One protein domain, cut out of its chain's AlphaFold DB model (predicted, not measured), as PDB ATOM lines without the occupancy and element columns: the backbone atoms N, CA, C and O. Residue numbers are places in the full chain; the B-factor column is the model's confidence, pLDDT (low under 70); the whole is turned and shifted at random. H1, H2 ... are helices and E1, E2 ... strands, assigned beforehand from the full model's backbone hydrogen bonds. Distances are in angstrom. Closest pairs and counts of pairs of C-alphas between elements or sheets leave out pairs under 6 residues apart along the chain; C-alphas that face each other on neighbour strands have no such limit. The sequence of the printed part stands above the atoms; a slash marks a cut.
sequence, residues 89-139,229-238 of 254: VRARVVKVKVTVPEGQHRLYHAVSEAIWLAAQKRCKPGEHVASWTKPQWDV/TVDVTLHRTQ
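AT A GLANCE: This is residues 89 to 139 and 229 to 238 of the 254 residues of an uncharacterized protein of Gordonia otitidis NBRC 100426 (UniProt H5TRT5). A strongly twisted sheet of three strands curls round one helix, H1, which packs on one face of it, and the whole makes a slim rod with the long strand E1 running along it. The other face of the sheet has no named helix, which gives two layers. The printed part has 61 residues, with one named helix and three named strands in the order E1, H1, E2, E3, and the sheet runs E1, E3, E2, antiparallel throughout. The class is mixed, helices and strands; the whole is compact, with a radius of gyration of the C-alphas of 11.9 A, and spans 40 by 15 by 15 A.

HOW THE PARTS SIT: E1, residues 89 to 101, is an edge strand and bends by 59 degrees at residue 92. Its neighbour is the inner strand E3, residues 229 to 237, antiparallel at 145 degrees between their directions. N 90 and O 236 are 2.9 A apart and N 94 and O 232 are 2.8 A apart, both within hydrogen-bond range. On the other side of E3 is the edge strand E2, residues 127 to 132, antiparallel to E3 at 138 degrees; N 233 and O 131 are 2.8 A apart and N 128 and O 235 are 2.9 A apart, within hydrogen-bond range. H1, residues 108 to 120, is on the sheet, which curls round it. The closest C-alphas of H1 and E1 are those of Ile 115 and Val 98, 6.0 A apart; those of H1 and E2 are Ala 119 and Val 129, 6.8 A apart. E1, H1 and E2 form a split strand-helix-strand unit, two strands that run the same way with the helix between them in the chain and E3 between them in the sheet; its crossover is right-handed. In H1 every O i to N i+4 pair is within hydrogen-bond range.

IN THESE COORDINATES: E1 begins with C-alpha 89 at (10.853, 19.303, -34.318) and is 34.5 A long from first to last C-alpha. H1, Tyr 108 to Gln 120, is 17.8 A long and begins at C-alpha 108 at (2.227, 34.475, -55.007). E2 has 6 residues, Glu 127 to Trp 132. E3, Thr 229 to Thr 237, is 25.6 A long and ends with C-alpha 237 at (12.547, 16.183, -37.320).

THE WHOLE: The two C-alphas farthest apart are those of Glu 102 and Gln 238, 40.3 A. Residues 140 to 228 are not printed, and C-alphas 139 and 229 are 12.3 A apart across this cut, which falls in the link from E2 to E3. The links from E1 to H1 and from H1 to E2 are short. The mean pLDDT of the printed part is 87.5, and residue 103 is under 70.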
ATOM      1  N   VAL A  89      10.552  18.388 -33.221       85.06
ATOM      2  CA  VAL A  89      10.853  19.303 -34.318       85.06
ATOM      3  C   VAL A  89      11.770  20.409 -33.816       85.06
ATOM      4  O   VAL A  89      11.406  21.224 -32.973       85.06
ATOM      5  N   ARG A  90      12.979  20.482 -34.375       88.25
ATOM      6  CA  ARG A  90      13.887  21.609 -34.134       88.25
ATOM      7  C   ARG A  90      13.721  22.645 -35.230       88.25
ATOM      8  O   ARG A  90      13.837  22.313 -36.407       88.25
ATOM      9  N   ALA A  91      13.500  23.893 -34.836       89.75
ATOM     10  CA  ALA A  91      13.406  25.019 -35.749       89.75
ATOM     11  C   ALA A  91      14.710  25.823 -35.784       89.75
ATOM     12  O   ALA A  91      15.383  26.006 -34.768       89.75
ATOM     13  N   ARG A  92      15.052  26.340 -36.961       93.75
ATOM     14  CA  ARG A  92      16.134  27.307 -37.146       93.75
ATOM     15  C   ARG A  92      15.756  28.291 -38.240       93.75
ATOM     16  O   ARG A  92      15.300  27.886 -39.302       93.75
ATOM     17  N   VAL A  93      16.009  29.572 -38.006       94.94
ATOM     18  CA  VAL A  93      15.765  30.624 -38.997       94.94
ATOM     19  C   VAL A  93      17.025  30.867 -39.823       94.94
ATOM     20  O   VAL A  93      18.133  30.950 -39.285       94.94
ATOM     21  N   VAL A  94      16.863  30.983 -41.140       96.38
ATOM     22  CA  VAL A  94      17.923  31.362 -42.079       96.38
ATOM     23  C   VAL A  94      17.479  32.546 -42.930       96.38
ATOM     24  O   VAL A  94      16.319  32.649 -43.315       96.38
ATOM     25  N   LYS A  95      18.424  33.427 -43.264       96.94
ATOM     26  CA  LYS A  95      18.195  34.538 -44.192       96.94
ATOM     27  C   LYS A  95      18.497  34.104 -45.615       96.94
ATOM     28  O   LYS A  95      19.626  33.696 -45.912       96.94
ATOM     29  N   VAL A  96      17.518  34.227 -46.503       96.62
ATOM     30  CA  VAL A  96      17.696  33.977 -47.938       96.62
ATOM     31  C   VAL A  96      17.481  35.258 -48.725       96.62
ATOM     32  O   VAL A  96      16.586  36.046 -48.430       96.62
ATOM     33  N   LYS A  97      18.323  35.469 -49.736       96.00
ATOM     34  CA  LYS A  97      18.139  36.541 -50.708       96.00
ATOM     35  C   LYS A  97      17.403  35.972 -51.910       96.00
ATOM     36  O   LYS A  97      17.862  34.993 -52.493       96.00
ATOM     37  N   VAL A  98      16.295  36.600 -52.272       94.19
ATOM     38  CA  VAL A  98      15.446  36.193 -53.391       94.19
ATOM     39  C   VAL A  98      15.400  37.329 -54.392       94.19
ATOM     40  O   VAL A  98      15.283  38.489 -54.001       94.19
ATOM     41  N   THR A  99      15.495  36.993 -55.672       91.31
ATOM     42  CA  THR A  99      15.317  37.931 -56.777       91.31
ATOM     43  C   THR A  99      14.300  37.331 -57.725       91.31
ATOM     44  O   THR A  99      14.450  36.177 -58.120       91.31
ATOM     45  N   VAL A 100      13.292  38.111 -58.092       86.75
ATOM     46  CA  VAL A 100      12.279  37.719 -59.071       86.75
ATOM     47  C   VAL A 100      12.283  38.691 -60.259       86.75
ATOM     48  O   VAL A 100      12.594  39.878 -60.076       86.75
ATOM     49  N   PRO A 101      11.967  38.204 -61.472       83.69
ATOM     50  CA  PRO A 101      11.802  39.026 -62.669       83.69
ATOM     51  C   PRO A 101      10.733  40.120 -62.546       83.69
ATOM     52  O   PRO A 101       9.964  40.183 -61.579       83.69
ATOM     53  N   GLU A 102      10.677  40.980 -63.562       76.44
ATOM     54  CA  GLU A 102       9.696  42.058 -63.684       76.44
ATOM     55  C   GLU A 102       8.256  41.584 -63.466       76.44
ATOM     56  O   GLU A 102       7.829  40.555 -63.984       76.44
ATOM     57  N   GLY A 103       7.514  42.325 -62.637       68.69
ATOM     58  CA  GLY A 103       6.115  42.036 -62.299       68.69
ATOM     59  C   GLY A 103       5.881  40.787 -61.434       68.69
ATOM     60  O   GLY A 103       4.853  40.701 -60.765       68.69
ATOM     61  N   GLN A 104       6.837  39.853 -61.354       79.06
ATOM     62  CA  GLN A 104       6.634  38.557 -60.695       79.06
ATOM     63  C   GLN A 104       6.601  38.623 -59.164       79.06
ATOM     64  O   GLN A 104       6.027  37.742 -58.534       79.06
ATOM     65  N   HIS A 105       7.119  39.689 -58.546       78.06
ATOM     66  CA  HIS A 105       7.077  39.898 -57.085       78.06
ATOM     67  C   HIS A 105       5.670  40.008 -56.483       78.06
ATOM     68  O   HIS A 105       5.522  40.068 -55.262       78.06
ATOM     69  N   ARG A 106       4.643  40.046 -57.334       72.38
ATOM     70  CA  ARG A 106       3.227  40.084 -56.954       72.38
ATOM     71  C   ARG A 106       2.525  38.755 -57.149       72.38
ATOM     72  O   ARG A 106       1.451  38.545 -56.598       72.38
ATOM     73  N   LEU A 107       3.117  37.868 -57.939       75.44
ATOM     74  CA  LEU A 107       2.567  36.553 -58.197       75.44
ATOM     75  C   LEU A 107       2.964  35.662 -57.028       75.44
ATOM     76  O   LEU A 107       4.136  35.312 -56.882       75.44
ATOM     77  N   TYR A 108       1.989  35.304 -56.190       74.25
ATOM     78  CA  TYR A 108       2.227  34.475 -55.007       74.25
ATOM     79  C   TYR A 108       3.018  33.204 -55.346       74.25
ATOM     80  O   TYR A 108       3.970  32.882 -54.639       74.25
ATOM     81  N   HIS A 109       2.680  32.534 -56.455       73.88
ATOM     82  CA  HIS A 109       3.389  31.342 -56.918       73.88
ATOM     83  C   HIS A 109       4.862  31.634 -57.233       73.88
ATOM     84  O   HIS A 109       5.738  31.002 -56.656       73.88
ATOM     85  N   ALA A 110       5.150  32.634 -58.075       80.94
ATOM     86  CA  ALA A 110       6.524  32.965 -58.466       80.94
ATOM     87  C   ALA A 110       7.384  33.385 -57.261       80.94
ATOM     88  O   ALA A 110       8.548  33.007 -57.151       80.94
ATOM     89  N   VAL A 111       6.800  34.137 -56.323       87.44
ATOM     90  CA  VAL A 111       7.467  34.524 -55.074       87.44
ATOM     91  C   VAL A 111       7.743  33.313 -54.190       87.44
ATOM     92  O   VAL A 111       8.870  33.144 -53.725       87.44
ATOM     93  N   SER A 112       6.730  32.480 -53.953       82.88
ATOM     94  CA  SER A 112       6.839  31.313 -53.071       82.88
ATOM     95  C   SER A 112       7.830  30.298 -53.624       82.88
ATOM     96  O   SER A 112       8.674  29.807 -52.881       82.88
ATOM     97  N   GLU A 113       7.797  30.051 -54.932       87.38
ATOM     98  CA  GLU A 113       8.746  29.185 -55.627       87.38
ATOM     99  C   GLU A 113      10.179  29.721 -55.512       87.38
ATOM    100  O   GLU A 113      11.088  28.984 -55.129       87.38
ATOM    101  N   ALA A 114      10.394  31.019 -55.748       90.88
ATOM    102  CA  ALA A 114      11.721  31.617 -55.642       90.88
ATOM    103  C   ALA A 114      12.273  31.584 -54.201       90.88
ATOM    104  O   ALA A 114      13.462  31.309 -54.007       90.88
ATOM    105  N   ILE A 115      11.429  31.820 -53.186       92.25
ATOM    106  CA  ILE A 115      11.799  31.673 -51.766       92.25
ATOM    107  C   ILE A 115      12.132  30.215 -51.455       92.25
ATOM    108  O   ILE A 115      13.184  29.943 -50.876       92.25
ATOM    109  N   TRP A 116      11.269  29.286 -51.862       89.75
ATOM    110  CA  TRP A 116      11.438  27.856 -51.636       89.75
ATOM    111  C   TRP A 116      12.742  27.339 -52.248       89.75
ATOM    112  O   TRP A 116      13.553  26.752 -51.536       89.75
ATOM    113  N   LEU A 117      13.012  27.638 -53.521       91.25
ATOM    114  CA  LEU A 117      14.254  27.250 -54.200       91.25
ATOM    115  C   LEU A 117      15.495  27.868 -53.540       91.25
ATOM    116  O   LEU A 117      16.536  27.216 -53.422       91.25
ATOM    117  N   ALA A 118      15.414  29.127 -53.094       94.06
ATOM    118  CA  ALA A 118      16.512  29.774 -52.378       94.06
ATOM    119  C   ALA A 118      16.756  29.141 -50.997       94.06
ATOM    120  O   ALA A 118      17.908  29.003 -50.574       94.06
ATOM    121  N   ALA A 119      15.691  28.736 -50.308       93.75
ATOM    122  CA  ALA A 119      15.745  28.115 -48.995       93.75
ATOM    123  C   ALA A 119      16.175  26.647 -49.037       93.75
ATOM    124  O   ALA A 119      16.976  26.243 -48.196       93.75
ATOM    125  N   GLN A 120      15.766  25.879 -50.051       89.12
ATOM    126  CA  GLN A 120      16.225  24.501 -50.253       89.12
ATOM    127  C   GLN A 120      17.754  24.410 -50.334       89.12
ATOM    128  O   GLN A 120      18.353  23.515 -49.747       89.12
ATOM    129  N   LYS A 121      18.415  25.395 -50.958       93.44
ATOM    130  CA  LYS A 121      19.890  25.486 -51.007       93.44
ATOM    131  C   LYS A 121      20.544  25.686 -49.632       93.44
ATOM    132  O   LYS A 121      21.762  25.572 -49.511       93.44
ATOM    133  N   ARG A 122      19.769  26.053 -48.608       94.81
ATOM    134  CA  ARG A 122      20.219  26.240 -47.219       94.81
ATOM    135  C   ARG A 122      19.835  25.078 -46.302       94.81
ATOM    136  O   ARG A 122      20.341  25.051 -45.177       94.81
ATOM    137  N   CYS A 123      18.986  24.156 -46.760       91.12
ATOM    138  CA  CYS A 123      18.596  22.978 -45.997       91.12
ATOM    139  C   CYS A 123      19.777  22.017 -45.838       91.12
ATOM    140  O   CYS A 123      20.486  21.690 -46.790       91.12
ATOM    141  N   LYS A 124      19.971  21.535 -44.613       91.06
ATOM    142  CA  LYS A 124      20.802  20.363 -44.316       91.06
ATOM    143  C   LYS A 124      20.008  19.071 -44.561       91.06
ATOM    144  O   LYS A 124      18.783  19.119 -44.648       91.06
ATOM    145  N   PRO A 125      20.665  17.898 -44.617       84.19
ATOM    146  CA  PRO A 125      19.955  16.623 -44.684       84.19
ATOM    147  C   PRO A 125      18.905  16.485 -43.567       84.19
ATOM    148  O   PRO A 125      19.223  16.629 -42.382       84.19
ATOM    149  N   GLY A 126      17.656  16.229 -43.962       79.75
ATOM    150  CA  GLY A 126      16.499  16.135 -43.065       79.75
ATOM    151  C   GLY A 126      15.923  17.476 -42.589       79.75
ATOM    152  O   GLY A 126      15.012  17.464 -41.766       79.75
ATOM    153  N   GLU A 127      16.450  18.615 -43.055       88.81
ATOM    154  CA  GLU A 127      15.793  19.916 -42.910       88.81
ATOM    155  C   GLU A 127      14.837  20.171 -44.079       88.81
ATOM    156  O   GLU A 127      15.095  19.810 -45.228       88.81
ATOM    157  N   HIS A 128      13.761  20.882 -43.785       85.88
ATOM    158  CA  HIS A 128      12.733  21.275 -44.738       85.88
ATOM    159  C   HIS A 128      12.251  22.688 -44.424       85.88
ATOM    160  O   HIS A 128      12.305  23.137 -43.276       85.88
ATOM    161  N   VAL A 129      11.783  23.406 -45.440       88.69
ATOM    162  CA  VAL A 129      11.229  24.746 -45.231       88.69
ATOM    163  C   VAL A 129       9.841  24.607 -44.617       88.69
ATOM    164  O   VAL A 129       9.012  23.854 -45.114       88.69
ATOM    165  N   ALA A 130       9.613  25.300 -43.508       87.25
ATOM    166  CA  ALA A 130       8.362  25.247 -42.762       87.25
ATOM    167  C   ALA A 130       7.508  26.495 -42.978       87.25
ATOM    168  O   ALA A 130       6.293  26.406 -43.120       87.25
ATOM    169  N   SER A 131       8.142  27.664 -42.966       87.44
ATOM    170  CA  SER A 131       7.477  28.949 -43.158       87.44
ATOM    171  C   SER A 131       8.493  30.020 -43.528       87.44
ATOM    172  O   SER A 131       9.704  29.822 -43.409       87.44
ATOM    173  N   TRP A 132       8.009  31.176 -43.966       93.69
ATOM    174  CA  TRP A 132       8.840  32.344 -44.221       93.69
ATOM    175  C   TRP A 132       8.080  33.631 -43.929       93.69
ATOM    176  O   TRP A 132       6.850  33.680 -43.978       93.69
ATOM    177  N   THR A 133       8.821  34.691 -43.625       92.12
ATOM    178  CA  THR A 133       8.244  36.021 -43.427       92.12
ATOM    179  C   THR A 133       7.792  36.625 -44.752       92.12
ATOM    180  O   THR A 133       8.366  36.347 -45.807       92.12
ATOM    181  N   LYS A 134       6.811  37.531 -44.707       87.19
ATOM    182  CA  LYS A 134       6.424  38.313 -45.887       87.19
ATOM    183  C   LYS A 134       7.642  39.095 -46.420       87.19
ATOM    184  O   LYS A 134       8.243  39.842 -45.645       87.19
ATOM    185  N   PRO A 135       8.008  38.962 -47.708       88.56
ATOM    186  CA  PRO A 135       9.154  39.677 -48.260       88.56
ATOM    187  C   PRO A 135       8.934  41.191 -48.258       88.56
ATOM    188  O   PRO A 135       7.864  41.674 -48.632       88.56
ATOM    189  N   GLN A 136       9.976  41.939 -47.899       87.25
ATOM    190  CA  GLN A 136      10.062  43.376 -48.146       87.25
ATOM    191  C   GLN A 136      10.906  43.598 -49.401       87.25
ATOM    192  O   GLN A 136      12.119  43.379 -49.391       87.25
ATOM    193  N   TRP A 137      10.246  43.955 -50.501       82.75
ATOM    194  CA  TRP A 137      10.869  44.043 -51.818       82.75
ATOM    195  C   TRP A 137      11.584  45.376 -52.040       82.75
ATOM    196  O   TRP A 137      10.993  46.444 -51.909       82.75
ATOM    197  N   ASP A 138      12.835  45.291 -52.479       80.69
ATOM    198  CA  ASP A 138      13.567  46.361 -53.144       80.69
ATOM    199  C   ASP A 138      13.410  46.201 -54.664       80.69
ATOM    200  O   ASP A 138      13.908  45.239 -55.262       80.69
ATOM    201  N   VAL A 139      12.662  47.115 -55.283       73.94
ATOM    202  CA  VAL A 139      12.319  47.075 -56.710       73.94
ATOM    203  C   VAL A 139      13.305  47.923 -57.507       73.94
ATOM    204  O   VAL A 139      13.390  49.143 -57.343       73.94
ATOM    205  N   THR A 229      15.312  40.238 -48.884       95.50
ATOM    206  CA  THR A 229      15.873  39.308 -47.900       95.50
ATOM    207  C   THR A 229      14.726  38.805 -47.040       95.50
ATOM    208  O   THR A 229      13.944  39.606 -46.533       95.50
ATOM    209  N   VAL A 230      14.609  37.487 -46.922       95.25
ATOM    210  CA  VAL A 230      13.484  36.810 -46.277       95.25
ATOM    211  C   VAL A 230      14.018  35.918 -45.167       95.25
ATOM    212  O   VAL A 230      14.974  35.166 -45.386       95.25
ATOM    213  N   ASP A 231      13.400  36.001 -43.992       96.00
ATOM    214  CA  ASP A 231      13.632  35.055 -42.907       96.00
ATOM    215  C   ASP A 231      12.808  33.798 -43.187       96.00
ATOM    216  O   ASP A 231      11.588  33.852 -43.349       96.00
ATOM    217  N   VAL A 232      13.492  32.662 -43.279       94.75
ATOM    218  CA  VAL A 232      12.894  31.361 -43.567       94.75
ATOM    219  C   VAL A 232      13.124  30.443 -42.383       94.75
ATOM    220  O   VAL A 232      14.264  30.211 -41.976       94.75
ATOM    221  N   THR A 233      12.042  29.900 -41.846       92.81
ATOM    222  CA  THR A 233      12.084  28.899 -40.787       92.81
ATOM    223  C   THR A 233      12.271  27.532 -41.420       92.81
ATOM    224  O   THR A 233      11.426  27.063 -42.186       92.81
ATOM    225  N   LEU A 234      13.384  26.889 -41.092       91.62
ATOM    226  CA  LEU A 234      13.653  25.499 -41.417       91.62
ATOM    227  C   LEU A 234      13.319  24.642 -40.205       91.62
ATOM    228  O   LEU A 234      13.694  24.976 -39.079       91.62
ATOM    229  N   HIS A 235      12.644  23.531 -40.438       90.25
ATOM    230  CA  HIS A 235      12.395  22.520 -39.427       90.25
ATOM    231  C   HIS A 235      13.236  21.285 -39.726       90.25
ATOM    232  O   HIS A 235      13.497  20.964 -40.881       90.25
ATOM    233  N   ARG A 236      13.642  20.586 -38.670       87.38
ATOM    234  CA  ARG A 236      14.255  19.263 -38.735       87.38
ATOM    235  C   ARG A 236      13.551  18.360 -37.743       87.38
ATOM    236  O   ARG A 236      13.528  18.677 -36.554       87.38
ATOM    237  N   THR A 237      13.030  17.236 -38.216       84.12
ATOM    238  CA  THR A 237      12.547  16.183 -37.320       84.12
ATOM    239  C   THR A 237      13.743  15.425 -36.748       84.12
ATOM    240  O   THR A 237      14.689  15.100 -37.474       84.12
ATOM    241  N   GLN A 238      13.742  15.178 -35.440       81.12
ATOM    242  CA  GLN A 238      14.788  14.389 -34.797       81.12
ATOM    243  C   GLN A 238      14.752  12.929 -35.291       81.12
ATOM    244  O   GLN A 238      13.675  12.375 -35.506       81.12
TER     245      GLN A 238